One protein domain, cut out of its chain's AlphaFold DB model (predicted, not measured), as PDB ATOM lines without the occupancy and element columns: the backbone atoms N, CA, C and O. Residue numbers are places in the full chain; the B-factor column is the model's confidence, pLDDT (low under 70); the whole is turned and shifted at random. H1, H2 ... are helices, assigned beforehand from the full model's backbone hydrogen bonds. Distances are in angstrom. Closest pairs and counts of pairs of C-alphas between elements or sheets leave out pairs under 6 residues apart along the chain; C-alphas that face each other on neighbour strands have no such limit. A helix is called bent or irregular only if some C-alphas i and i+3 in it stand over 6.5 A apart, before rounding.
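What this domain is: This is residues 24 to 220 of the 220 residues of an uncharacterized protein of uncultured Flavonifractor sp (UniProt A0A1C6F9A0). Two long helices, H3 and H7, run side by side the same way and make the core of an elongated, flat body. H4 and then H6 run back along H3, with short H5 between them, H1 and H2 pack on H7, and H8 folds back on the last part of H7. Residues 204 to 220, with H9, stick out as a free arm. The printed part has 197 residues with nine named helices, H1 to H9 in order along the chain, and no named strand; the class is all helix. The whole is loose, with a radius of gyration of the C-alphas of 20.2 A, and spans 61 by 54 by 25 A.

How they stand to each other: Begin at H1, residues 24 to 34, which touches the hub, H7, residues 142 to 182, with the C-alphas of Tyr 27 and Ser 161 closest at 6.9 A. Their tilt is steep at 61 degrees, opposite ways. Next comes H2, residues 36 to 52, with a kink of 26 degrees near residue 46; it touches H7 at residues 144 to 154 alone, closest at the C-alphas of Ala 45 and His 147, 4.7 A, at a steep tilt of 43 degrees, opposite ways. H2 is only just irregular, with C-alphas 47 and 50 at 6.52 A. Then look along H3, residues 55 to 93: it touches H7 at a shallow tilt of 25 degrees, the same way, and the C-alphas of Leu 84 and Gly 170 are closest at 4.1 A. H4, residues 101 to 111, forms a helical hairpin with H3 at 20 degrees, closest at the C-alphas of Ser 86 and Gly 101, 5.2 A. H5, residues 115 to 118, touches H4 only at the corner, with the C-alphas of Ser 109 and Gly 115 closest at 4.0 A. H6, residues 120 to 139, touches H3 opposite ways at a shallow tilt of 34 degrees, only just short of steep, closest at the C-alphas of Met 64 and Ile 129, 5.4 A. H3, H4, H6 and H7 form a bundle, a group of helices packed together, though H4 and H6 are apart. H8, residues 185 to 199, forms a helical hairpin with H7 at 11 degrees, closest at the C-alphas of Leu 175 and Ser 186, 5.6 A; it is irregular, with C-alphas 188 and 191 at 7.8 A. H9, residues 206 to 218, touches no helix. In H3, H6 and H9 every O i to N i+4 pair is within hydrogen-bond range; the others have 5 of 7 in H1, 10 of 13 in H2, 5 of 7 in H4, 36 of 37 in H7 and 7 of 11 in H8, while H5 is too short for such a pair.

Where its parts are: Find C-alpha 24 at (137.445, 171.659, 123.101), where H1 begins. H2 covers 24.7 A from first to last C-alpha. Find C-alpha 55 at (158.313, 171.655, 144.163); from there H3 runs 55.3 A to C-alpha 93. H6 covers 29.0 A, H7 59.5 A and H8 23.0 A. H9 runs 18.8 A and ends at C-alpha 218, (130.411, 138.129, 113.556).

The domain as a whole: The two C-alphas farthest apart are those of Thr 141 and Gly 183, 61.8 A. Without residues 204 to 220, the body spans 61 by 34 by 24 A. The printed part has no cut and no long link; the links H3 to H4 and H8 to H9 are short, and the others are tight. In the B-factor column the mean pLDDT of the printed part is 91.6, and residues 94 to 99 and 219 to 220 are under 70.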
ATOM      1  N   CYS A  24     137.236 172.578 121.977       94.75
ATOM      2  CA  CYS A  24     137.445 171.659 123.101       94.75
ATOM      3  C   CYS A  24     136.419 170.521 123.096       94.75
ATOM      4  O   CYS A  24     136.814 169.369 123.216       94.75
ATOM      5  N   GLU A  25     135.135 170.833 122.914       94.88
ATOM      6  CA  GLU A  25     134.058 169.836 122.897       94.88
ATOM      7  C   GLU A  25     134.241 168.809 121.768       94.88
ATOM      8  O   GLU A  25     134.070 167.610 121.985       94.88
ATOM      9  N   GLU A  26     134.654 169.262 120.581       93.12
ATOM     10  CA  GLU A  26     134.951 168.377 119.447       93.12
ATOM     11  C   GLU A  26     136.146 167.456 119.736       93.12
ATOM     12  O   GLU A  26     136.108 166.266 119.418       93.12
ATOM     13  N   TYR A  27     137.193 167.974 120.390       93.94
ATOM     14  CA  TYR A  27     138.310 167.140 120.827       93.94
ATOM     15  C   TYR A  27     137.879 166.105 121.865       93.94
ATOM     16  O   TYR A  27     138.249 164.943 121.736       93.94
ATOM     17  N   ASP A  28     137.102 166.505 122.871       92.69
ATOM     18  CA  ASP A  28     136.663 165.606 123.940       92.69
ATOM     19  C   ASP A  28     135.810 164.456 123.377       92.69
ATOM     20  O   ASP A  28     135.972 163.305 123.784       92.69
ATOM     21  N   ALA A  29     134.957 164.734 122.383       90.25
ATOM     22  CA  ALA A  29     134.200 163.703 121.675       90.25
ATOM     23  C   ALA A  29     135.118 162.715 120.933       90.25
ATOM     24  O   ALA A  29     134.916 161.502 121.001       90.25
ATOM     25  N   TRP A  30     136.152 163.220 120.258       86.56
ATOM     26  CA  TRP A  30     137.131 162.401 119.537       86.56
ATOM     27  C   TRP A  30     138.049 161.598 120.446       86.56
ATOM     28  O   TRP A  30     138.393 160.458 120.133       86.56
ATOM     29  N   ALA A  31     138.442 162.182 121.572       89.50
ATOM     30  CA  ALA A  31     139.353 161.583 122.527       89.50
ATOM     31  C   ALA A  31     138.829 160.253 123.068       89.50
ATOM     32  O   ALA A  31     139.595 159.299 123.184       89.50
ATOM     33  N   VAL A  32     137.519 160.156 123.312       86.88
ATOM     34  CA  VAL A  32     136.878 158.931 123.816       86.88
ATOM     35  C   VAL A  32     137.043 157.749 122.856       86.88
ATOM     36  O   VAL A  32     137.201 156.615 123.304       86.88
ATOM     37  N   GLU A  33     137.013 157.990 121.545       82.44
ATOM     38  CA  GLU A  33     137.055 156.922 120.538       82.44
ATOM     39  C   GLU A  33     138.457 156.694 119.965       82.44
ATOM     40  O   GLU A  33     138.834 155.555 119.694       82.44
ATOM     41  N   SER A  34     139.226 157.770 119.779       85.56
ATOM     42  CA  SER A  34     140.477 157.756 119.011       85.56
ATOM     43  C   SER A  34     141.736 157.943 119.854       85.56
ATOM     44  O   SER A  34     142.798 157.527 119.404       85.56
ATOM     45  N   PHE A  35     141.633 158.537 121.053       89.75
ATOM     46  CA  PHE A  35     142.790 158.887 121.898       89.75
ATOM     47  C   PHE A  35     142.641 158.404 123.350       89.75
ATOM     48  O   PHE A  35     143.213 158.978 124.276       89.75
ATOM     49  N   ALA A  36     141.841 157.357 123.571       90.62
ATOM     50  CA  ALA A  36     141.533 156.862 124.911       90.62
ATOM     51  C   ALA A  36     142.783 156.364 125.654       90.62
ATOM     52  O   ALA A  36     142.846 156.442 126.881       90.62
ATOM     53  N   THR A  37     143.776 155.855 124.919       90.50
ATOM     54  CA  THR A  37     145.058 155.436 125.491       90.50
ATOM     55  C   THR A  37     145.870 156.648 125.933       90.50
ATOM     56  O   THR A  37     146.245 156.721 127.097       90.50
ATOM     57  N   GLU A  38     146.077 157.621 125.049       91.94
ATOM     58  CA  GLU A  38     146.858 158.829 125.317       91.94
ATOM     59  C   GLU A  38     146.258 159.653 126.466       91.94
ATOM     60  O   GLU A  38     146.975 160.100 127.359       91.94
ATOM     61  N   GLU A  39     144.935 159.821 126.481       94.88
ATOM     62  CA  GLU A  39     144.229 160.542 127.545       94.88
ATOM     63  C   GLU A  39     144.196 159.749 128.861       94.88
ATOM     64  O   GLU A  39     144.353 160.325 129.938       94.88
ATOM     65  N   GLY A  40     144.091 158.416 128.798       95.12
ATOM     66  CA  GLY A  40     144.186 157.559 129.980       95.12
ATOM     67  C   GLY A  40     145.578 157.576 130.623       95.12
ATOM     68  O   GLY A  40     145.701 157.657 131.847       95.12
ATOM     69  N   GLU A  41     146.638 157.543 129.813       95.38
ATOM     70  CA  GLU A  41     148.018 157.681 130.288       95.38
ATOM     71  C   GLU A  41     148.287 159.075 130.861       95.38
ATOM     72  O   GLU A  41     148.960 159.207 131.886       95.38
ATOM     73  N   TYR A  42     147.723 160.113 130.242       96.19
ATOM     74  CA  TYR A  42     147.767 161.473 130.765       96.19
ATOM     75  C   TYR A  42     147.122 161.570 132.156       96.19
ATOM     76  O   TYR A  42     147.723 162.139 133.072       96.19
ATOM     77  N   ASP A  43     145.935 160.988 132.344       96.31
ATOM     78  CA  ASP A  43     145.244 160.984 133.635       96.31
ATOM     79  C   ASP A  43     146.042 160.225 134.704       96.31
ATOM     80  O   ASP A  43     146.172 160.694 135.840       96.31
ATOM     81  N   ALA A  44     146.650 159.092 134.342       96.19
ATOM     82  CA  ALA A  44     147.538 158.352 135.234       96.19
ATOM     83  C   ALA A  44     148.769 159.187 135.632       96.19
ATOM     84  O   ALA A  44     149.072 159.328 136.821       96.19
ATOM     85  N   ALA A  45     149.439 159.820 134.664       95.62
ATOM     86  CA  ALA A  45     150.602 160.668 134.913       95.62
ATOM     87  C   ALA A  45     150.268 161.873 135.812       95.62
ATOM     88  O   ALA A  45     151.042 162.216 136.711       95.62
ATOM     89  N   ARG A  46     149.089 162.487 135.632       96.25
ATOM     90  CA  ARG A  46     148.582 163.576 136.487       96.25
ATOM     91  C   ARG A  46     148.398 163.163 137.946       96.25
ATOM     92  O   ARG A  46     148.524 164.019 138.822       96.25
ATOM     93  N   LEU A  47     148.094 161.892 138.211       95.81
ATOM     94  CA  LEU A  47     147.933 161.362 139.565       95.81
ATOM     95  C   LEU A  47     149.271 160.980 140.204       95.81
ATOM     96  O   LEU A  47     149.449 161.210 141.403       95.81
ATOM     97  N   GLU A  48     150.203 160.414 139.436       95.50
ATOM     98  CA  GLU A  48     151.466 159.894 139.975       95.50
ATOM     99  C   GLU A  48     152.546 160.968 140.149       95.50
ATOM    100  O   GLU A  48     153.159 161.052 141.218       95.50
ATOM    101  N   LEU A  49     152.740 161.856 139.168       94.62
ATOM    102  CA  LEU A  49     153.817 162.856 139.200       94.62
ATOM    103  C   LEU A  49     153.805 163.755 140.457       94.62
ATOM    104  O   LEU A  49     154.870 163.974 141.038       94.62
ATOM    105  N   PRO A  50     152.657 164.226 140.982       95.44
ATOM    106  CA  PRO A  50     152.639 165.018 142.215       95.44
ATOM    107  C   PRO A  50     153.181 164.318 143.464       95.44
ATOM    108  O   PRO A  50     153.518 165.001 144.428       95.44
ATOM    109  N   LYS A  51     153.261 162.984 143.472       95.06
ATOM    110  CA  LYS A  51     153.770 162.211 144.614       95.06
ATOM    111  C   LYS A  51     155.296 162.121 144.625       95.06
ATOM    112  O   LYS A  51     155.878 161.876 145.679       95.06
ATOM    113  N   VAL A  52     155.923 162.282 143.461       93.69
ATOM    114  CA  VAL A  52     157.350 162.005 143.238       93.69
ATOM    115  C   VAL A  52     158.155 163.252 142.886       93.69
ATOM    116  O   VAL A  52     159.349 163.298 143.174       93.69
ATOM    117  N   LEU A  53     157.521 164.267 142.288       95.12
ATOM    118  CA  LEU A  53     158.196 165.496 141.883       95.12
ATOM    119  C   LEU A  53     158.455 166.424 143.073       95.12
ATOM    120  O   LEU A  53     157.594 166.649 143.927       95.12
ATOM    121  N   SER A  54     159.633 167.046 143.075       96.12
ATOM    122  CA  SER A  54     159.921 168.176 143.955       96.12
ATOM    123  C   SER A  54     159.074 169.401 143.583       96.12
ATOM    124  O   SER A  54     158.500 169.488 142.495       96.12
ATOM    125  N   SER A  55     159.020 170.403 144.465       96.00
ATOM    126  CA  SER A  55     158.313 171.655 144.163       96.00
ATOM    127  C   SER A  55     158.887 172.384 142.943       96.00
ATOM    128  O   SER A  55     158.124 172.974 142.185       96.00
ATOM    129  N   GLU A  56     160.204 172.321 142.732       95.94
ATOM    130  CA  GLU A  56     160.866 172.937 141.576       95.94
ATOM    131  C   GLU A  56     160.516 172.205 140.274       95.94
ATOM    132  O   GLU A  56     160.127 172.832 139.292       95.94
ATOM    133  N   GLN A  57     160.567 170.872 140.286       96.44
ATOM    134  CA  GLN A  57     160.189 170.034 139.143       96.44
ATOM    135  C   GLN A  57     158.715 170.205 138.772       96.44
ATOM    136  O   GLN A  57     158.366 170.331 137.599       96.44
ATOM    137  N   MET A  58     157.846 170.271 139.781       96.56
ATOM    138  CA  MET A  58     156.424 170.531 139.586       96.56
ATOM    139  C   MET A  58     156.179 171.910 138.957       96.56
ATOM    140  O   MET A  58     155.274 172.062 138.138       96.56
ATOM    141  N   GLU A  59     156.976 172.920 139.304       97.06
ATOM    142  CA  GLU A  59     156.850 174.252 138.708       97.06
ATOM    143  C   GLU A  59     157.309 174.281 137.242       97.06
ATOM    144  O   GLU A  59     156.653 174.910 136.406       97.06
ATOM    145  N   LYS A  60     158.369 173.533 136.893       96.75
ATOM    146  CA  LYS A  60     158.757 173.311 135.488       96.75
ATOM    147  C   LYS A  60     157.610 172.666 134.708       96.75
ATOM    148  O   LYS A  60     157.231 173.179 133.656       96.75
ATOM    149  N   LEU A  61     156.996 171.617 135.260       96.88
ATOM    150  CA  LEU A  61     155.883 170.913 134.620       96.88
ATOM    151  C   LEU A  61     154.656 171.816 134.409       96.88
ATOM    152  O   LEU A  61     154.077 171.828 133.325       96.88
ATOM    153  N   LYS A  62     154.281 172.625 135.407       97.50
ATOM    154  CA  LYS A  62     153.200 173.618 135.262       97.50
ATOM    155  C   LYS A  62     153.516 174.672 134.208       97.50
ATOM    156  O   LYS A  62     152.629 175.096 133.470       97.50
ATOM    157  N   THR A  63     154.776 175.098 134.132       98.06
ATOM    158  CA  THR A  63     155.221 176.044 133.106       98.06
ATOM    159  C   THR A  63     155.075 175.428 131.718       98.06
ATOM    160  O   THR A  63     154.513 176.072 130.832       98.06
ATOM    161  N   MET A  64     155.497 174.172 131.537       98.12
ATOM    162  CA  MET A  64     155.297 173.430 130.289       98.12
ATOM    163  C   MET A  64     153.813 173.342 129.928       98.12
ATOM    164  O   MET A  64     153.441 173.723 128.820       98.12
ATOM    165  N   GLU A  65     152.955 172.930 130.866       98.06
ATOM    166  CA  GLU A  65     151.507 172.845 130.650       98.06
ATOM    167  C   GLU A  65     150.923 174.179 130.163       98.06
ATOM    168  O   GLU A  65     150.162 174.224 129.191       98.06
ATOM    169  N   GLU A  66     151.306 175.289 130.797       98.38
ATOM    170  CA  GLU A  66     150.848 176.616 130.395       98.38
ATOM    171  C   GLU A  66     151.320 176.979 128.981       98.38
ATOM    172  O   GLU A  66     150.548 177.536 128.195       98.38
ATOM    173  N   ARG A  67     152.562 176.638 128.617       98.31
ATOM    174  CA  ARG A  67     153.075 176.855 127.257       98.31
ATOM    175  C   ARG A  67     152.341 176.014 126.226       98.31
ATOM    176  O   ARG A  67     151.961 176.556 125.187       98.31
ATOM    177  N   TYR A  68     152.061 174.749 126.525       98.12
ATOM    178  CA  TYR A  68     151.234 173.899 125.672       98.12
ATOM    179  C   TYR A  68     149.825 174.473 125.507       98.12
ATOM    180  O   TYR A  68     149.323 174.552 124.388       98.12
ATOM    181  N   ARG A  69     149.199 174.961 126.585       97.19
ATOM    182  CA  ARG A  69     147.874 175.601 126.535       97.19
ATOM    183  C   ARG A  69     147.867 176.842 125.639       97.19
ATOM    184  O   ARG A  69     146.949 177.016 124.833       97.19
ATOM    185  N   GLN A  70     148.895 177.683 125.747       97.75
ATOM    186  CA  GLN A  70     149.072 178.867 124.904       97.75
ATOM    187  C   GLN A  70     149.305 178.493 123.436       97.75
ATOM    188  O   GLN A  70     148.668 179.062 122.548       97.75
ATOM    189  N   ASN A  71     150.169 177.510 123.174       98.25
ATOM    190  CA  ASN A  71     150.440 177.023 121.823       98.25
ATOM    191  C   ASN A  71     149.224 176.338 121.198       98.25
ATOM    192  O   ASN A  71     148.973 176.547 120.017       98.25
ATOM    193  N   ARG A  72     148.413 175.621 121.976       97.56
ATOM    194  CA  ARG A  72     147.144 175.036 121.523       97.56
ATOM    195  C   ARG A  72     146.160 176.104 121.064       97.56
ATOM    196  O   ARG A  72     145.609 175.991 119.975       97.56
ATOM    197  N   LYS A  73     145.977 177.161 121.862       96.31
ATOM    198  CA  LYS A  73     145.121 178.294 121.481       96.31
ATOM    199  C   LYS A  73     145.643 179.000 120.230       96.31
ATOM    200  O   LYS A  73     144.876 179.325 119.333       96.31
ATOM    201  N   TYR A  74     146.953 179.221 120.149       97.56
ATOM    202  CA  TYR A  74     147.554 179.791 118.947       97.56
ATOM    203  C   TYR A  74     147.309 178.908 117.718       97.56
ATOM    204  O   TYR A  74     146.910 179.408 116.671       97.56
ATOM    205  N   ALA A  75     147.511 177.597 117.858       98.19
ATOM    206  CA  ALA A  75     147.373 176.633 116.780       98.19
ATOM    207  C   ALA A  75     145.932 176.527 116.266       98.19
ATOM    208  O   ALA A  75     145.738 176.471 115.055       98.19
ATOM    209  N   SER A  76     144.921 176.582 117.142       97.81
ATOM    210  CA  SER A  76     143.518 176.617 116.705       97.81
ATOM    211  C   SER A  76     143.155 177.929 116.003       97.81
ATOM    212  O   SER A  76     142.393 177.925 115.041       97.81
ATOM    213  N   HIS A  77     143.702 179.068 116.437       97.19
ATOM    214  CA  HIS A  77     143.435 180.356 115.784       97.19
ATOM    215  C   HIS A  77     144.113 180.417 114.415       97.19
ATOM    216  O   HIS A  77     143.473 180.755 113.421       97.19
ATOM    217  N   TYR A  78     145.386 180.021 114.343       97.69
ATOM    218  CA  TYR A  78     146.122 179.946 113.086       97.69
ATOM    219  C   TYR A  78     145.518 178.920 112.124       97.69
ATOM    220  O   TYR A  78     145.367 179.218 110.942       97.69
ATOM    221  N   GLY A  79     145.134 177.741 112.625       97.88
ATOM    222  CA  GLY A  79     144.501 176.692 111.834       97.88
ATOM    223  C   GLY A  79     143.268 177.213 111.107       97.88
ATOM    224  O   GLY A  79     143.184 177.076 109.890       97.88
ATOM    225  N   PHE A  80     142.378 177.918 111.812       98.00
ATOM    226  CA  PHE A  80     141.210 178.558 111.204       98.00
ATOM    227  C   PHE A  80     141.582 179.523 110.074       98.00
ATOM    228  O   PHE A  80     141.006 179.467 108.988       98.00
ATOM    229  N   GLU A  81     142.561 180.397 110.295       96.75
ATOM    230  CA  GLU A  81     142.991 181.360 109.275       96.75
ATOM    231  C   GLU A  81     143.626 180.673 108.060       96.75
ATOM    232  O   GLU A  81     143.320 181.031 106.921       96.75
ATOM    233  N   ALA A  82     144.459 179.656 108.292       97.06
ATOM    234  CA  ALA A  82     145.071 178.847 107.245       97.06
ATOM    235  C   ALA A  82     144.014 178.087 106.429       97.06
ATOM    236  O   ALA A  82     144.095 178.048 105.199       97.06
ATOM    237  N   GLY A  83     142.989 177.546 107.089       96.81
ATOM    238  CA  GLY A  83     141.856 176.884 106.447       96.81
ATOM    239  C   GLY A  83     141.029 177.838 105.592       96.81
ATOM    240  O   GLY A  83     140.736 177.541 104.434       96.81
ATOM    241  N   LEU A  84     140.709 179.019 106.132       96.75
ATOM    242  CA  LEU A  84     139.971 180.066 105.422       96.75
ATOM    243  C   LEU A  84     140.723 180.518 104.166       96.75
ATOM    244  O   LEU A  84     140.148 180.589 103.078       96.75
ATOM    245  N   PHE A  85     142.023 180.779 104.309       95.50
ATOM    246  CA  PHE A  85     142.894 181.124 103.191       95.50
ATOM    247  C   PHE A  85     142.933 180.008 102.139       95.50
ATOM    248  O   PHE A  85     142.767 180.282 100.952       95.50
ATOM    249  N   SER A  86     143.093 178.756 102.575       93.31
ATOM    250  CA  SER A  86     143.153 177.590 101.688       93.31
ATOM    251  C   SER A  86     141.860 177.397 100.903       93.31
ATOM    252  O   SER A  86     141.913 177.158  99.700       93.31
ATOM    253  N   GLY A  87     140.700 177.548 101.550       93.19
ATOM    254  CA  GLY A  87     139.400 177.415 100.891       93.19
ATOM    255  C   GLY A  87     139.197 178.451  99.786       93.19
ATOM    256  O   GLY A  87     138.803 178.094  98.675       93.19
ATOM    257  N   PHE A  88     139.541 179.720 100.041       93.81
ATOM    258  CA  PHE A  88     139.496 180.750  98.998       93.81
ATOM    259  C   PHE A  88     140.522 180.505  97.897       93.81
ATOM    260  O   PHE A  88     140.183 180.595  96.718       93.81
ATOM    261  N   GLN A  89     141.768 180.197  98.257       91.50
ATOM    262  CA  GLN A  89     142.818 179.971  97.271       91.50
ATOM    263  C   GLN A  89     142.438 178.840  96.318       91.50
ATOM    264  O   GLN A  89     142.580 179.007  95.109       91.50
ATOM    265  N   LEU A  90     141.952 177.723  96.851       88.38
ATOM    266  CA  LEU A  90     141.603 176.553  96.062       88.38
ATOM    267  C   LEU A  90     140.435 176.847  95.109       88.38
ATOM    268  O   LEU A  90     140.524 176.524  93.929       88.38
ATOM    269  N   PHE A  91     139.405 177.557  95.578       89.75
ATOM    270  CA  PHE A  91     138.279 177.954  94.732       89.75
ATOM    271  C   PHE A  91     138.698 178.906  93.595       89.75
ATOM    272  O   PHE A  91     138.348 178.694  92.437       89.75
ATOM    273  N   PHE A  92     139.486 179.944  93.897       88.31
ATOM    274  CA  PHE A  92     139.841 180.970  92.907       88.31
ATOM    275  C   PHE A  92     141.016 180.596  91.993       88.31
ATOM    276  O   PHE A  92     141.134 181.160  90.905       88.31
ATOM    277  N   SER A  93     141.889 179.668  92.399       83.88
ATOM    278  CA  SER A  93     143.030 179.226  91.573       83.88
ATOM    279  C   SER A  93     142.639 178.178  90.522       83.88
ATOM    280  O   SER A  93     143.454 177.838  89.664       83.88
ATOM    281  N   GLY A  94     141.388 177.707  90.558       68.56
ATOM    282  CA  GLY A  94     140.857 176.651  89.703       68.56
ATOM    283  C   GLY A  94     141.198 175.248  90.213       68.56
ATOM    284  O   GLY A  94     142.241 175.033  90.825       68.56
ATOM    285  N   ASN A  95     140.329 174.279  89.900       60.69
ATOM    286  CA  ASN A  95     140.367 172.874  90.352       60.69
ATOM    287  C   ASN A  95     141.548 172.041  89.803       60.69
ATOM    288  O   ASN A  95     141.465 170.816  89.693       60.69
ATOM    289  N   GLY A  96     142.654 172.674  89.407       56.09
ATOM    290  CA  GLY A  96     143.900 171.942  89.230       56.09
ATOM    291  C   GLY A  96     144.281 171.338  90.576       56.09
ATOM    292  O   GLY A  96     144.198 172.035  91.586       56.09
ATOM    293  N   ILE A  97     144.684 170.063  90.592       53.31
ATOM    294  CA  ILE A  97     145.247 169.373  91.764       53.31
ATOM    295  C   ILE A  97     146.541 170.106  92.148       53.31
ATOM    296  O   ILE A  97     147.647 169.719  91.782       53.31
ATOM    297  N   THR A  98     146.392 171.254  92.783       52.25
ATOM    298  CA  THR A  98     147.458 172.109  93.274       52.25
ATOM    299  C   THR A  98     147.589 171.826  94.760       52.25
ATOM    300  O   THR A  98     146.621 171.411  95.393       52.25
ATOM    301  N   GLU A  99     148.828 171.912  95.252       57.91
ATOM    302  CA  GLU A  99     149.269 171.507  96.593       57.91
ATOM    303  C   GLU A  99     148.183 171.575  97.666       57.91
ATOM    304  O   GLU A  99     147.506 172.589  97.831       57.91
ATOM    305  N   ASP A 100     148.087 170.500  98.442       75.81
ATOM    306  CA  ASP A 100     147.198 170.430  99.585       75.81
ATOM    307  C   ASP A 100     147.440 171.599 100.548       75.81
ATOM    308  O   ASP A 100     148.476 171.672 101.213       75.81
ATOM    309  N   GLY A 101     146.474 172.518 100.619       84.69
ATOM    310  CA  GLY A 101     146.536 173.668 101.516       84.69
ATOM    311  C   GLY A 101     146.653 173.252 102.983       84.69
ATOM    312  O   GLY A 101     147.284 173.962 103.763       84.69
ATOM    313  N   PHE A 102     146.124 172.080 103.347       90.12
ATOM    314  CA  PHE A 102     146.284 171.516 104.682       90.12
ATOM    315  C   PHE A 102     147.757 171.192 104.970       90.12
ATOM    316  O   PHE A 102     148.341 171.748 105.897       90.12
ATOM    317  N   ASP A 103     148.409 170.392 104.127       91.19
ATOM    318  CA  ASP A 103     149.839 170.096 104.241       91.19
ATOM    319  C   ASP A 103     150.707 171.364 104.191       91.19
ATOM    320  O   ASP A 103     151.554 171.593 105.052       91.19
ATOM    321  N   ARG A 104     150.478 172.246 103.214       91.38
ATOM    322  CA  ARG A 104     151.332 173.421 103.005       91.38
ATOM    323  C   ARG A 104     151.173 174.486 104.089       91.38
ATOM    324  O   ARG A 104     152.179 175.012 104.567       91.38
ATOM    325  N   TYR A 105     149.938 174.868 104.410       93.62
ATOM    326  CA  TYR A 105     149.670 176.014 105.282       93.62
ATOM    327  C   TYR A 105     149.438 175.625 106.732       93.62
ATOM    328  O   TYR A 105     149.602 176.486 107.582       93.62
ATOM    329  N   LEU A 106     149.107 174.369 107.039       95.50
ATOM    330  CA  LEU A 106     149.029 173.912 108.422       95.50
ATOM    331  C   LEU A 106     150.263 173.103 108.811       95.50
ATOM    332  O   LEU A 106     151.041 173.560 109.646       95.50
ATOM    333  N   MET A 107     150.469 171.939 108.194       94.94
ATOM    334  CA  MET A 107     151.496 170.986 108.638       94.94
ATOM    335  C   MET A 107     152.901 171.568 108.474       94.94
ATOM    336  O   MET A 107     153.595 171.825 109.458       94.94
ATOM    337  N   LYS A 108     153.278 171.920 107.246       94.81
ATOM    338  CA  LYS A 108     154.601 172.471 106.935       94.81
ATOM    339  C   LYS A 108     154.843 173.859 107.513       94.81
ATOM    340  O   LYS A 108     155.996 174.221 107.732       94.81
ATOM    341  N   SER A 109     153.794 174.664 107.709       95.19
ATOM    342  CA  SER A 109     153.950 176.044 108.189       95.19
ATOM    343  C   SER A 109     153.938 176.161 109.708       95.19
ATOM    344  O   SER A 109     154.701 176.964 110.230       95.19
ATOM    345  N   LEU A 110     153.102 175.405 110.419       96.88
ATOM    346  CA  LEU A 110     152.989 175.514 111.876       96.88
ATOM    347  C   LEU A 110     153.692 174.369 112.608       96.88
ATOM    348  O   LEU A 110     154.309 174.616 113.639       96.88
ATOM    349  N   MET A 111     153.598 173.140 112.094       94.06
ATOM    350  CA  MET A 111     154.024 171.937 112.819       94.06
ATOM    351  C   MET A 111     155.456 171.507 112.491       94.06
ATOM    352  O   MET A 111     156.084 170.815 113.288       94.06
ATOM    353  N   GLU A 112     155.995 171.930 111.348       95.31
ATOM    354  CA  GLU A 112     157.310 171.502 110.869       95.31
ATOM    355  C   GLU A 112     158.292 172.662 110.689       95.31
ATOM    356  O   GLU A 112     157.937 173.815 110.423       95.31
ATOM    357  N   MET A 113     159.579 172.338 110.785       94.88
ATOM    358  CA  MET A 113     160.667 173.255 110.459       94.88
ATOM    359  C   MET A 113     160.943 173.241 108.947       94.88
ATOM    360  O   MET A 113     160.890 172.181 108.328       94.88
ATOM    361  N   PRO A 114     161.292 174.386 108.327       94.69
ATOM    362  CA  PRO A 114     161.530 175.695 108.942       94.69
ATOM    363  C   PRO A 114     160.267 176.563 109.078       94.69
ATOM    364  O   PRO A 114     160.369 177.707 109.520       94.69
ATOM    365  N   GLY A 115     159.088 176.078 108.673       95.88
ATOM    366  CA  GLY A 115     157.858 176.874 108.669       95.88
ATOM    367  C   GLY A 115     157.511 177.434 110.045       95.88
ATOM    368  O   GLY A 115     157.283 178.641 110.165       95.88
ATOM    369  N   MET A 116     157.599 176.592 111.080       96.25
ATOM    370  CA  MET A 116     157.285 176.940 112.468       96.25
ATOM    371  C   MET A 116     158.028 178.198 112.948       96.25
ATOM    372  O   MET A 116     157.459 178.998 113.688       96.25
ATOM    373  N   GLN A 117     159.254 178.449 112.467       96.00
ATOM    374  CA  GLN A 117     160.066 179.616 112.853       96.00
ATOM    375  C   GLN A 117     159.420 180.961 112.493       96.00
ATOM    376  O   GLN A 117     159.771 181.992 113.062       96.00
ATOM    377  N   ARG A 118     158.469 180.976 111.551       95.81
ATOM    378  CA  ARG A 118     157.707 182.183 111.188       95.81
ATOM    379  C   ARG A 118     156.722 182.588 112.284       95.81
ATOM    380  O   ARG A 118     156.344 183.755 112.370       95.81
ATOM    381  N   HIS A 119     156.329 181.642 113.129       97.00
ATOM    382  CA  HIS A 119     155.408 181.831 114.239       97.00
ATOM    383  C   HIS A 119     156.198 182.143 115.513       97.00
ATOM    384  O   HIS A 119     156.236 181.335 116.432       97.00
ATOM    385  N   VAL A 120     156.850 183.312 115.550       96.44
ATOM    386  CA  VAL A 120     157.887 183.683 116.539       96.44
ATOM    387  C   VAL A 120     157.532 183.293 117.977       96.44
ATOM    388  O   VAL A 120     158.287 182.563 118.612       96.44
ATOM    389  N   ASP A 121     156.370 183.719 118.478       97.00
ATOM    390  CA  ASP A 121     155.974 183.431 119.860       97.00
ATOM    391  C   ASP A 121     155.639 181.951 120.082       97.00
ATOM    392  O   ASP A 121     155.900 181.407 121.150       97.00
ATOM    393  N   TYR A 122     155.038 181.291 119.089       97.50
ATOM    394  CA  TYR A 122     154.725 179.861 119.155       97.50
ATOM    395  C   TYR A 122     156.007 179.028 119.194       97.50
ATOM    396  O   TYR A 122     156.157 178.165 120.059       97.50
ATOM    397  N   TYR A 123     156.948 179.351 118.306       97.44
ATOM    398  CA  TYR A 123     158.260 178.730 118.221       97.44
ATOM    399  C   TYR A 123     159.069 178.951 119.504       97.44
ATOM    400  O   TYR A 123     159.581 177.994 120.069       97.44
ATOM    401  N   ALA A 124     159.106 180.178 120.034       97.88
ATOM    402  CA  ALA A 124     159.806 180.471 121.285       97.88
ATOM    403  C   ALA A 124     159.249 179.670 122.475       97.88
ATOM    404  O   ALA A 124     160.014 179.150 123.286       97.88
ATOM    405  N   ARG A 125     157.919 179.525 122.566       98.06
ATOM    406  CA  ARG A 125     157.286 178.674 123.586       98.06
ATOM    407  C   ARG A 125     157.595 177.195 123.371       98.06
ATOM    408  O   ARG A 125     157.776 176.484 124.351       98.06
ATOM    409  N   ASN A 126     157.673 176.740 122.120       96.31
ATOM    410  CA  ASN A 126     158.052 175.367 121.797       96.31
ATOM    411  C   ASN A 126     159.507 175.070 122.195       96.31
ATOM    412  O   ASN A 126     159.770 174.059 122.837       96.31
ATOM    413  N   ASP A 127     160.438 175.985 121.912       96.69
ATOM    414  CA  ASP A 127     161.833 175.878 122.355       96.69
ATOM    415  C   ASP A 127     161.940 175.863 123.892       96.69
ATOM    416  O   ASP A 127     162.722 175.095 124.458       96.69
ATOM    417  N   GLU A 128     161.130 176.667 124.593       97.81
ATOM    418  CA  GLU A 128     161.070 176.651 126.060       97.81
ATOM    419  C   GLU A 128     160.532 175.320 126.606       97.81
ATOM    420  O   GLU A 128     161.118 174.785 127.546       97.81
ATOM    421  N   ILE A 129     159.471 174.768 126.003       97.19
ATOM    422  CA  ILE A 129     158.929 173.442 126.339       97.19
ATOM    423  C   ILE A 129     160.019 172.377 126.199       97.19
ATOM    424  O   ILE A 129     160.276 171.652 127.155       97.19
ATOM    425  N   LEU A 130     160.697 172.320 125.047       95.69
ATOM    426  CA  LEU A 130     161.736 171.320 124.780       95.69
ATOM    427  C   LEU A 130     162.904 171.431 125.765       95.69
ATOM    428  O   LEU A 130     163.442 170.421 126.219       95.69
ATOM    429  N   ARG A 131     163.292 172.660 126.127       97.56
ATOM    430  CA  ARG A 131     164.329 172.895 127.136       97.56
ATOM    431  C   ARG A 131     163.897 172.386 128.513       97.56
ATOM    432  O   ARG A 131     164.665 171.671 129.149       97.56
ATOM    433  N   LEU A 132     162.690 172.738 128.963       96.88
ATOM    434  CA  LEU A 132     162.171 172.322 130.269       96.88
ATOM    435  C   LEU A 132     161.954 170.807 130.348       96.88
ATOM    436  O   LEU A 132     162.323 170.208 131.354       96.88
ATOM    437  N   GLY A 133     161.426 170.188 129.288       94.38
ATOM    438  CA  GLY A 133     161.247 168.737 129.198       94.38
ATOM    439  C   GLY A 133     162.581 167.996 129.279       94.38
ATOM    440  O   GLY A 133     162.710 167.027 130.026       94.38
ATOM    441  N   LYS A 134     163.623 168.512 128.613       94.38
ATOM    442  CA  LYS A 134     164.983 167.971 128.728       94.38
ATOM    443  C   LYS A 134     165.540 168.095 130.151       94.38
ATOM    444  O   LYS A 134     166.041 167.109 130.682       94.38
ATOM    445  N   GLU A 135     165.450 169.276 130.762       94.75
ATOM    446  CA  GLU A 135     165.911 169.503 132.142       94.75
ATOM    447  C   GLU A 135     165.191 168.575 133.128       94.75
ATOM    448  O   GLU A 135     165.827 167.954 133.976       94.75
ATOM    449  N   LEU A 136     163.873 168.427 132.989       93.31
ATOM    450  CA  LEU A 136     163.076 167.536 133.827       93.31
ATOM    451  C   LEU A 136     163.460 166.064 133.594       93.31
ATOM    452  O   LEU A 136     163.624 165.309 134.549       93.31
ATOM    453  N   GLY A 137     163.686 165.661 132.343       90.44
ATOM    454  CA  GLY A 137     164.118 164.310 131.987       90.44
ATOM    455  C   GLY A 137     165.509 163.930 132.511       90.44
ATOM    456  O   GLY A 137     165.763 162.754 132.754       90.44
ATOM    457  N   GLU A 138     166.409 164.890 132.723       93.06
ATOM    458  CA  GLU A 138     167.731 164.642 133.323       93.06
ATOM    459  C   GLU A 138     167.662 164.442 134.849       93.06
ATOM    460  O   GLU A 138     168.531 163.786 135.426       93.06
ATOM    461  N   GLU A 139     166.616 164.954 135.504       91.88
ATOM    462  CA  GLU A 139     166.449 164.926 136.964       91.88
ATOM    463  C   GLU A 139     165.605 163.746 137.482       91.88
ATOM    464  O   GLU A 139     165.534 163.520 138.693       91.88
ATOM    465  N   LEU A 140     164.937 163.009 136.590       91.69
ATOM    466  CA  LEU A 140     163.976 161.961 136.945       91.69
ATOM    467  C   LEU A 140     164.521 160.540 136.769       91.69
ATOM    468  O   LEU A 140     165.458 160.283 136.013       91.69
ATOM    469  N   THR A 141     163.897 159.589 137.467       90.38
ATOM    470  CA  THR A 141     164.041 158.151 137.194       90.38
ATOM    471  C   THR A 141     163.350 157.798 135.881       90.38
ATOM    472  O   THR A 141     162.446 158.512 135.454       90.38
ATOM    473  N   ASP A 142     163.737 156.694 135.242       87.81
ATOM    474  CA  ASP A 142     163.152 156.303 133.952       87.81
ATOM    475  C   ASP A 142     161.630 156.083 134.035       87.81
ATOM    476  O   ASP A 142     160.906 156.571 133.176       87.81
ATOM    477  N   GLU A 143     161.132 155.492 135.126       86.50
ATOM    478  CA  GLU A 143     159.689 155.336 135.388       86.50
ATOM    479  C   GLU A 143     158.946 156.687 135.430       86.50
ATOM    480  O   GLU A 143     157.911 156.867 134.796       86.50
ATOM    481  N   ASN A 144     159.505 157.694 136.108       90.12
ATOM    482  CA  ASN A 144     158.874 159.014 136.182       90.12
ATOM    483  C   ASN A 144     158.994 159.798 134.867       90.12
ATOM    484  O   ASN A 144     158.153 160.655 134.590       90.12
ATOM    485  N   LYS A 145     160.018 159.516 134.049       93.12
ATOM    486  CA  LYS A 145     160.145 160.100 132.705       93.12
ATOM    487  C   LYS A 145     159.032 159.619 131.789       93.12
ATOM    488  O   LYS A 145     158.513 160.438 131.040       93.12
ATOM    489  N   GLU A 146     158.640 158.348 131.864       93.62
ATOM    490  CA  GLU A 146     157.532 157.818 131.058       93.62
ATOM    491  C   GLU A 146     156.241 158.603 131.315       93.62
ATOM    492  O   GLU A 146     155.597 159.049 130.369       93.62
ATOM    493  N   HIS A 147     155.927 158.906 132.577       95.12
ATOM    494  CA  HIS A 147     154.776 159.751 132.908       95.12
ATOM    495  C   HIS A 147     154.874 161.171 132.331       95.12
ATOM    496  O   HIS A 147     153.873 161.706 131.853       95.12
ATOM    497  N   VAL A 148     156.055 161.799 132.349       94.94
ATOM    498  CA  VAL A 148     156.251 163.120 131.718       94.94
ATOM    499  C   VAL A 148     156.049 163.032 130.204       94.94
ATOM    500  O   VAL A 148     155.360 163.880 129.640       94.94
ATOM    501  N   VAL A 149     156.580 161.990 129.562       94.81
ATOM    502  CA  VAL A 149     156.403 161.749 128.125       94.81
ATOM    503  C   VAL A 149     154.925 161.569 127.779       94.81
ATOM    504  O   VAL A 149     154.460 162.190 126.827       94.81
ATOM    505  N   SER A 150     154.152 160.811 128.565       96.00
ATOM    506  CA  SER A 150     152.703 160.679 128.347       96.00
ATOM    507  C   SER A 150     151.978 162.031 128.415       96.00
ATOM    508  O   SER A 150     151.099 162.297 127.592       96.00
ATOM    509  N   LEU A 151     152.371 162.934 129.329       96.94
ATOM    510  CA  LEU A 151     151.814 164.293 129.368       96.94
ATOM    511  C   LEU A 151     152.154 165.098 128.106       96.94
ATOM    512  O   LEU A 151     151.266 165.722 127.524       96.94
ATOM    513  N   GLU A 152     153.418 165.084 127.675       96.12
ATOM    514  CA  GLU A 152     153.869 165.782 126.465       96.12
ATOM    515  C   GLU A 152     153.175 165.256 125.204       96.12
ATOM    516  O   GLU A 152     152.732 166.055 124.375       96.12
ATOM    517  N   CYS A 153     153.017 163.934 125.084       95.38
ATOM    518  CA  CYS A 153     152.287 163.290 123.995       95.38
ATOM    519  C   CYS A 153     150.829 163.758 123.953       95.38
ATOM    520  O   CYS A 153     150.374 164.226 122.910       95.38
ATOM    521  N   ALA A 154     150.114 163.718 125.082       96.75
ATOM    522  CA  ALA A 154     148.724 164.167 125.138       96.75
ATOM    523  C   ALA A 154     148.588 165.668 124.832       96.75
ATOM    524  O   ALA A 154     147.719 166.086 124.065       96.75
ATOM    525  N   TRP A 155     149.470 166.516 125.371       97.62
ATOM    526  CA  TRP A 155     149.457 167.944 125.051       97.62
ATOM    527  C   TRP A 155     149.777 168.230 123.580       97.62
ATOM    528  O   TRP A 155     149.113 169.073 122.968       97.62
ATOM    529  N   GLY A 156     150.751 167.527 123.001       96.62
ATOM    530  CA  GLY A 156     151.086 167.604 121.580       96.62
ATOM    531  C   GLY A 156     149.927 167.154 120.691       96.62
ATOM    532  O   GLY A 156     149.558 167.871 119.759       96.62
ATOM    533  N   GLN A 157     149.282 166.037 121.038       95.44
ATOM    534  CA  GLN A 157     148.101 165.527 120.345       95.44
ATOM    535  C   GLN A 157     146.954 166.541 120.375       95.44
ATOM    536  O   GLN A 157     146.353 166.829 119.340       95.44
ATOM    537  N   ARG A 158     146.701 167.178 121.525       97.06
ATOM    538  CA  ARG A 158     145.703 168.254 121.647       97.06
ATOM    539  C   ARG A 158     146.028 169.441 120.741       97.06
ATOM    540  O   ARG A 158     145.125 169.956 120.091       97.06
ATOM    541  N   ILE A 159     147.287 169.890 120.671       97.62
ATOM    542  CA  ILE A 159     147.697 170.957 119.737       97.62
ATOM    543  C   ILE A 159     147.393 170.547 118.295       97.62
ATOM    544  O   ILE A 159     146.796 171.333 117.557       97.62
ATOM    545  N   HIS A 160     147.789 169.333 117.910       96.06
ATOM    546  CA  HIS A 160     147.591 168.817 116.561       96.06
ATOM    547  C   HIS A 160     146.102 168.757 116.196       96.06
ATOM    548  O   HIS A 160     145.683 169.403 115.236       96.06
ATOM    549  N   SER A 161     145.286 168.077 117.006       95.31
ATOM    550  CA  SER A 161     143.844 167.942 116.773       95.31
ATOM    551  C   SER A 161     143.139 169.298 116.700       95.31
ATOM    552  O   SER A 161     142.348 169.530 115.787       95.31
ATOM    553  N   PHE A 162     143.468 170.229 117.605       97.38
ATOM    554  CA  PHE A 162     142.873 171.567 117.615       97.38
ATOM    555  C   PHE A 162     143.200 172.342 116.336       97.38
ATOM    556  O   PHE A 162     142.326 172.997 115.773       97.38
ATOM    557  N   ALA A 163     144.448 172.275 115.866       97.88
ATOM    558  CA  ALA A 163     144.873 172.956 114.649       97.88
ATOM    559  C   ALA A 163     144.192 172.370 113.400       97.88
ATOM    560  O   ALA A 163     143.718 173.116 112.543       97.88
ATOM    561  N   CYS A 164     144.114 171.039 113.321       96.31
ATOM    562  CA  CYS A 164     143.524 170.306 112.205       96.31
ATOM    563  C   CYS A 164     142.010 170.526 112.102       96.31
ATOM    564  O   CYS A 164     141.500 170.855 111.027       96.31
ATOM    565  N   HIS A 165     141.293 170.421 113.224       96.50
ATOM    566  CA  HIS A 165     139.860 170.698 113.264       96.50
ATOM    567  C   HIS A 165     139.578 172.174 112.948       96.50
ATOM    568  O   HIS A 165     138.738 172.481 112.104       96.50
ATOM    569  N   ALA A 166     140.342 173.100 113.534       97.88
ATOM    570  CA  ALA A 166     140.214 174.521 113.230       97.88
ATOM    571  C   ALA A 166     140.439 174.839 111.746       97.88
ATOM    572  O   ALA A 166     139.703 175.641 111.169       97.88
ATOM    573  N   PHE A 167     141.416 174.190 111.107       97.88
ATOM    574  CA  PHE A 167     141.633 174.308 109.668       97.88
ATOM    575  C   PHE A 167     140.398 173.904 108.873       97.88
ATOM    576  O   PHE A 167     139.975 174.630 107.971       97.88
ATOM    577  N   TYR A 168     139.764 172.792 109.236       96.69
ATOM    578  CA  TYR A 168     138.510 172.390 108.614       96.69
ATOM    579  C   TYR A 168     137.399 173.430 108.814       96.69
ATOM    580  O   TYR A 168     136.727 173.792 107.846       96.69
ATOM    581  N   CYS A 169     137.247 173.993 110.018       96.94
ATOM    582  CA  CYS A 169     136.284 175.073 110.271       96.94
ATOM    583  C   CYS A 169     136.540 176.293 109.377       96.94
ATOM    584  O   CYS A 169     135.605 176.819 108.770       96.94
ATOM    585  N   GLY A 170     137.799 176.720 109.261       97.38
ATOM    586  CA  GLY A 170     138.207 177.821 108.391       97.38
ATOM    587  C   GLY A 170     137.896 177.546 106.921       97.38
ATOM    588  O   GLY A 170     137.288 178.374 106.242       97.38
ATOM    589  N   TYR A 171     138.239 176.348 106.445       96.44
ATOM    590  CA  TYR A 171     137.937 175.897 105.088       96.44
ATOM    591  C   TYR A 171     136.429 175.927 104.808       96.44
ATOM    592  O   TYR A 171     135.980 176.527 103.830       96.44
ATOM    593  N   ARG A 172     135.613 175.362 105.707       96.19
ATOM    594  CA  ARG A 172     134.147 175.384 105.588       96.19
ATOM    595  C   ARG A 172     133.588 176.807 105.650       96.19
ATOM    596  O   ARG A 172     132.623 177.096 104.942       96.19
ATOM    597  N   ALA A 173     134.186 177.702 106.438       97.00
ATOM    598  CA  ALA A 173     133.808 179.112 106.475       97.00
ATOM    599  C   ALA A 173     134.063 179.812 105.127       97.00
ATOM    600  O   ALA A 173     133.201 180.568 104.676       97.00
ATOM    601  N   ALA A 174     135.172 179.511 104.441       96.31
ATOM    602  CA  ALA A 174     135.430 180.024 103.092       96.31
ATOM    603  C   ALA A 174     134.328 179.599 102.110       96.31
ATOM    604  O   ALA A 174     133.764 180.444 101.414       96.31
ATOM    605  N   LEU A 175     133.963 178.310 102.109       95.12
ATOM    606  CA  LEU A 175     132.901 177.786 101.242       95.12
ATOM    607  C   LEU A 175     131.548 178.461 101.515       95.12
ATOM    608  O   LEU A 175     130.835 178.813 100.581       95.12
ATOM    609  N   ARG A 176     131.219 178.718 102.789       96.19
ATOM    610  CA  ARG A 176     129.996 179.452 103.164       96.19
ATOM    611  C   ARG A 176     129.976 180.875 102.608       96.19
ATOM    612  O   ARG A 176     128.914 181.343 102.205       96.19
ATOM    613  N   VAL A 177     131.118 181.565 102.596       96.44
ATOM    614  CA  VAL A 177     131.232 182.910 102.006       96.44
ATOM    615  C   VAL A 177     131.079 182.852 100.487       96.44
ATOM    616  O   VAL A 177     130.360 183.678  99.931       96.44
ATOM    617  N   ILE A 178     131.708 181.872  99.834       95.00
ATOM    618  CA  ILE A 178     131.573 181.639  98.389       95.00
ATOM    619  C   ILE A 178     130.100 181.435  98.027       95.00
ATOM    620  O   ILE A 178     129.570 182.159  97.191       95.00
ATOM    621  N   ASP A 179     129.399 180.536  98.717       95.75
ATOM    622  CA  ASP A 179     127.992 180.245  98.431       95.75
ATOM    623  C   ASP A 179     127.060 181.427  98.691       95.75
ATOM    624  O   ASP A 179     126.088 181.610  97.956       95.75
ATOM    625  N   ALA A 180     127.352 182.245  99.706       96.31
ATOM    626  CA  ALA A 180     126.566 183.435 100.013       96.31
ATOM    627  C   ALA A 180     126.611 184.488  98.891       96.31
ATOM    628  O   ALA A 180     125.696 185.308  98.798       96.31
ATOM    629  N   VAL A 181     127.657 184.479  98.057       94.19
ATOM    630  CA  VAL A 181     127.845 185.433  96.953       94.19
ATOM    631  C   VAL A 181     127.546 184.798  95.592       94.19
ATOM    632  O   VAL A 181     126.840 185.399  94.788       94.19
ATOM    633  N   GLY A 182     128.080 183.602  95.334       88.25
ATOM    634  CA  GLY A 182     128.038 182.919  94.038       88.25
ATOM    635  C   GLY A 182     126.859 181.962  93.843       88.25
ATOM    636  O   GLY A 182     126.527 181.629  92.711       88.25
ATOM    637  N   GLY A 183     126.181 181.541  94.917       83.06
ATOM    638  CA  GLY A 183     125.014 180.657  94.835       83.06
ATOM    639  C   GLY A 183     125.353 179.192  94.534       83.06
ATOM    640  O   GLY A 183     125.100 178.708  93.436       83.06
ATOM    641  N   LEU A 184     125.837 178.463  95.550       85.00
ATOM    642  CA  LEU A 184     126.220 177.036  95.500       85.00
ATOM    643  C   LEU A 184     127.435 176.712  94.612       85.00
ATOM    644  O   LEU A 184     127.628 175.563  94.204       85.00
ATOM    645  N   GLU A 185     128.292 177.692  94.329       87.25
ATOM    646  CA  GLU A 185     129.529 177.460  93.576       87.25
ATOM    647  C   GLU A 185     130.508 176.544  94.326       87.25
ATOM    648  O   GLU A 185     131.320 175.863  93.688       87.25
ATOM    649  N   SER A 186     130.390 176.428  95.657       86.88
ATOM    650  CA  SER A 186     131.210 175.498  96.433       86.88
ATOM    651  C   SER A 186     130.960 174.029  96.071       86.88
ATOM    652  O   SER A 186     131.756 173.176  96.457       86.88
ATOM    653  N   MET A 187     129.893 173.689  95.332       87.12
ATOM    654  CA  MET A 187     129.672 172.316  94.849       87.12
ATOM    655  C   MET A 187     130.816 171.816  93.964       87.12
ATOM    656  O   MET A 187     131.121 170.626  93.963       87.12
ATOM    657  N   SER A 188     131.499 172.721  93.260       87.56
ATOM    658  CA  SER A 188     132.695 172.395  92.473       87.56
ATOM    659  C   SER A 188     133.882 171.907  93.322       87.56
ATOM    660  O   SER A 188     134.844 171.380  92.771       87.56
ATOM    661  N   MET A 189     133.800 172.051  94.650       89.00
ATOM    662  CA  MET A 189     134.847 171.748  95.632       89.00
ATOM    663  C   MET A 189     134.550 170.478  96.445       89.00
ATOM    664  O   MET A 189     135.202 170.220  97.463       89.00
ATOM    665  N   ILE A 190     133.541 169.694  96.051       89.94
ATOM    666  CA  ILE A 190     133.102 168.525  96.822       89.94
ATOM    667  C   ILE A 190     134.218 167.481  96.957       89.94
ATOM    668  O   ILE A 190     134.479 167.024  98.065       89.94
ATOM    669  N   ASP A 191     134.951 167.196  95.879       88.44
ATOM    670  CA  ASP A 191     136.038 166.209  95.882       88.44
ATOM    671  C   ASP A 191     137.161 166.609  96.850       88.44
ATOM    672  O   ASP A 191     137.681 165.782  97.598       88.44
ATOM    673  N   HIS A 192     137.490 167.902  96.899       88.56
ATOM    674  CA  HIS A 192     138.478 168.440  97.832       88.56
ATOM    675  C   HIS A 192     138.002 168.379  99.281       88.56
ATOM    676  O   HIS A 192     138.786 168.068 100.176       88.56
ATOM    677  N   THR A 193     136.714 168.637  99.506       91.25
ATOM    678  CA  THR A 193     136.101 168.535 100.833       91.25
ATOM    679  C   THR A 193     136.163 167.098 101.341       91.25
ATOM    680  O   THR A 193     136.640 166.877 102.448       91.25
ATOM    681  N   LEU A 194     135.786 166.125 100.507       90.81
ATOM    682  CA  LEU A 194     135.849 164.704 100.852       90.81
ATOM    683  C   LEU A 194     137.288 164.242 101.111       90.81
ATOM    684  O   LEU A 194     137.537 163.509 102.065       90.81
ATOM    685  N   LEU A 195     138.256 164.689 100.306       89.62
ATOM    686  CA  LEU A 195     139.663 164.346 100.523       89.62
ATOM    687  C   LEU A 195     140.196 164.912 101.848       89.62
ATOM    688  O   LEU A 195     140.929 164.220 102.556       89.62
ATOM    689  N   LEU A 196     139.836 166.154 102.183       90.94
ATOM    690  CA  LEU A 196     140.196 166.766 103.460       90.94
ATOM    691  C   LEU A 196     139.533 166.028 104.628       90.94
ATOM    692  O   LEU A 196     140.207 165.694 105.595       90.94
ATOM    693  N   GLU A 197     138.241 165.716 104.523       92.62
ATOM    694  CA  GLU A 197     137.504 164.977 105.551       92.62
ATOM    695  C   GLU A 197     138.083 163.582 105.789       92.62
ATOM    696  O   GLU A 197     138.210 163.158 106.936       92.62
ATOM    697  N   TYR A 198     138.499 162.898 104.722       89.44
ATOM    698  CA  TYR A 198     139.184 161.613 104.821       89.44
ATOM    699  C   TYR A 198     140.527 161.743 105.544       89.44
ATOM    700  O   TYR A 198     140.823 160.966 106.448       89.44
ATOM    701  N   ARG A 199     141.333 162.752 105.194       87.38
ATOM    702  CA  ARG A 199     142.637 163.002 105.835       87.38
ATOM    703  C   ARG A 199     142.521 163.353 107.309       87.38
ATOM    704  O   ARG A 199     143.399 162.994 108.084       87.38
ATOM    705  N   LEU A 200     141.452 164.046 107.676       88.62
ATOM    706  CA  LEU A 200     141.153 164.402 109.057       88.62
ATOM    707  C   LEU A 200     140.501 163.258 109.840       88.62
ATOM    708  O   LEU A 200     140.358 163.376 111.049       88.62
ATOM    709  N   GLY A 201     140.113 162.163 109.183       87.50
ATOM    710  CA  GLY A 201     139.477 161.020 109.834       87.50
ATOM    711  C   GLY A 201     137.975 161.183 110.090       87.50
ATOM    712  O   GLY A 201     137.395 160.337 110.761       87.50
ATOM    713  N   TYR A 202     137.315 162.208 109.532       86.25
ATOM    714  CA  TYR A 202     135.851 162.341 109.617       86.25
ATOM    715  C   TYR A 202     135.117 161.257 108.825       86.25
ATOM    716  O   TYR A 202     133.991 160.895 109.162       86.25
ATOM    717  N   ILE A 203     135.734 160.765 107.749       87.75
ATOM    718  CA  ILE A 203     135.177 159.701 106.916       87.75
ATOM    719  C   ILE A 203     136.196 158.577 106.735       87.75
ATOM    720  O   ILE A 203     137.386 158.814 106.539       87.75
ATOM    721  N   GLY A 204     135.712 157.338 106.786       78.44
ATOM    722  CA  GLY A 204     136.515 156.149 106.526       78.44
ATOM    723  C   GLY A 204     136.612 155.818 105.038       78.44
ATOM    724  O   GLY A 204     135.741 156.152 104.233       78.44
ATOM    725  N   SER A 205     137.666 155.093 104.677       80.31
ATOM    726  CA  SER A 205     137.746 154.395 103.395       80.31
ATOM    727  C   SER A 205     136.643 153.342 103.286       80.31
ATOM    728  O   SER A 205     136.180 152.784 104.283       80.31
ATOM    729  N   TYR A 206     136.265 153.013 102.054       80.25
ATOM    730  CA  TYR A 206     135.271 151.971 101.811       80.25
ATOM    731  C   TYR A 206     135.678 150.616 102.422       80.25
ATOM    732  O   TYR A 206     134.848 149.933 103.012       80.25
ATOM    733  N   GLU A 207     136.971 150.277 102.406       84.25
ATOM    734  CA  GLU A 207     137.486 149.058 103.042       84.25
ATOM    735  C   GLU A 207     137.255 149.038 104.566       84.25
ATOM    736  O   GLU A 207     136.919 147.999 105.137       84.25
ATOM    737  N   GLN A 208     137.406 150.179 105.250       80.38
ATOM    738  CA  GLN A 208     137.114 150.276 106.687       80.38
ATOM    739  C   GLN A 208     135.627 150.029 106.961       80.38
ATOM    740  O   GLN A 208     135.293 149.267 107.871       80.38
ATOM    741  N   VAL A 209     134.749 150.591 106.126       81.44
ATOM    742  CA  VAL A 209     133.299 150.368 106.212       81.44
ATOM    743  C   VAL A 209     132.963 148.885 106.024       81.44
ATOM    744  O   VAL A 209     132.194 148.327 106.808       81.44
ATOM    745  N   GLU A 210     133.557 148.214 105.035       85.62
ATOM    746  CA  GLU A 210     133.342 146.779 104.805       85.62
ATOM    747  C   GLU A 210     133.807 145.932 105.998       85.62
ATOM    748  O   GLU A 210     133.057 145.083 106.488       85.62
ATOM    749  N   ARG A 211     134.998 146.207 106.544       84.81
ATOM    750  CA  ARG A 211     135.521 145.494 107.722       84.81
ATOM    751  C   ARG A 211     134.642 145.682 108.957       84.81
ATOM    752  O   ARG A 211     134.446 144.735 109.721       84.81
ATOM    753  N   GLU A 212     134.098 146.875 109.180       82.81
ATOM    754  CA  GLU A 212     133.151 147.113 110.274       82.81
ATOM    755  C   GLU A 212     131.846 146.341 110.093       82.81
ATOM    756  O   GLU A 212     131.322 145.775 111.058       82.81
ATOM    757  N   GLN A 213     131.328 146.280 108.866       83.31
ATOM    758  CA  GLN A 213     130.139 145.490 108.553       83.31
ATOM    759  C   GLN A 213     130.381 143.995 108.782       83.31
ATOM    760  O   GLN A 213     129.523 143.310 109.340       83.31
ATOM    761  N   GLU A 214     131.550 143.475 108.405       85.94
ATOM    762  CA  GLU A 214     131.935 142.089 108.681       85.94
ATOM    763  C   GLU A 214     132.087 141.802 110.176       85.94
ATOM    764  O   GLU A 214     131.654 140.747 110.642       85.94
ATOM    765  N   ARG A 215     132.677 142.729 110.942       83.81
ATOM    766  CA  ARG A 215     132.780 142.607 112.404       83.81
ATOM    767  C   ARG A 215     131.396 142.548 113.037       83.81
ATOM    768  O   ARG A 215     131.124 141.600 113.758       83.81
ATOM    769  N   LYS A 216     130.498 143.476 112.690       81.38
ATOM    770  CA  LYS A 216     129.111 143.505 113.192       81.38
ATOM    771  C   LYS A 216     128.341 142.214 112.881       81.38
ATOM    772  O   LYS A 216     127.554 141.776 113.709       81.38
ATOM    773  N   LYS A 217     128.601 141.573 111.734       78.25
ATOM    774  CA  LYS A 217     128.018 140.264 111.373       78.25
ATOM    775  C   LYS A 217     128.574 139.084 112.178       78.25
ATOM    776  O   LYS A 217     127.918 138.055 112.232       78.25
ATOM    777  N   LYS A 218     129.780 139.190 112.747       70.88
ATOM    778  CA  LYS A 218     130.411 138.129 113.556       70.88
ATOM    779  C   LYS A 218     130.050 138.214 115.040       70.88
ATOM    780  O   LYS A 218     130.207 137.226 115.747       70.88
ATOM    781  N   THR A 219     129.611 139.382 115.507       67.69
ATOM    782  CA  THR A 219     129.192 139.618 116.900       67.69
ATOM    783  C   THR A 219     127.678 139.498 117.123       67.69
ATOM    784  O   THR A 219     127.243 139.643 118.263       67.69
ATOM    785  N   ALA A 220     126.897 139.262 116.062       53.75
ATOM    786  CA  ALA A 220     125.450 139.021 116.087       53.75
ATOM    787  C   ALA A 220     125.145 137.529 115.900       53.75
ATOM    788  O   ALA A 220     124.187 137.050 116.544       53.75
TER     789      ALA A 220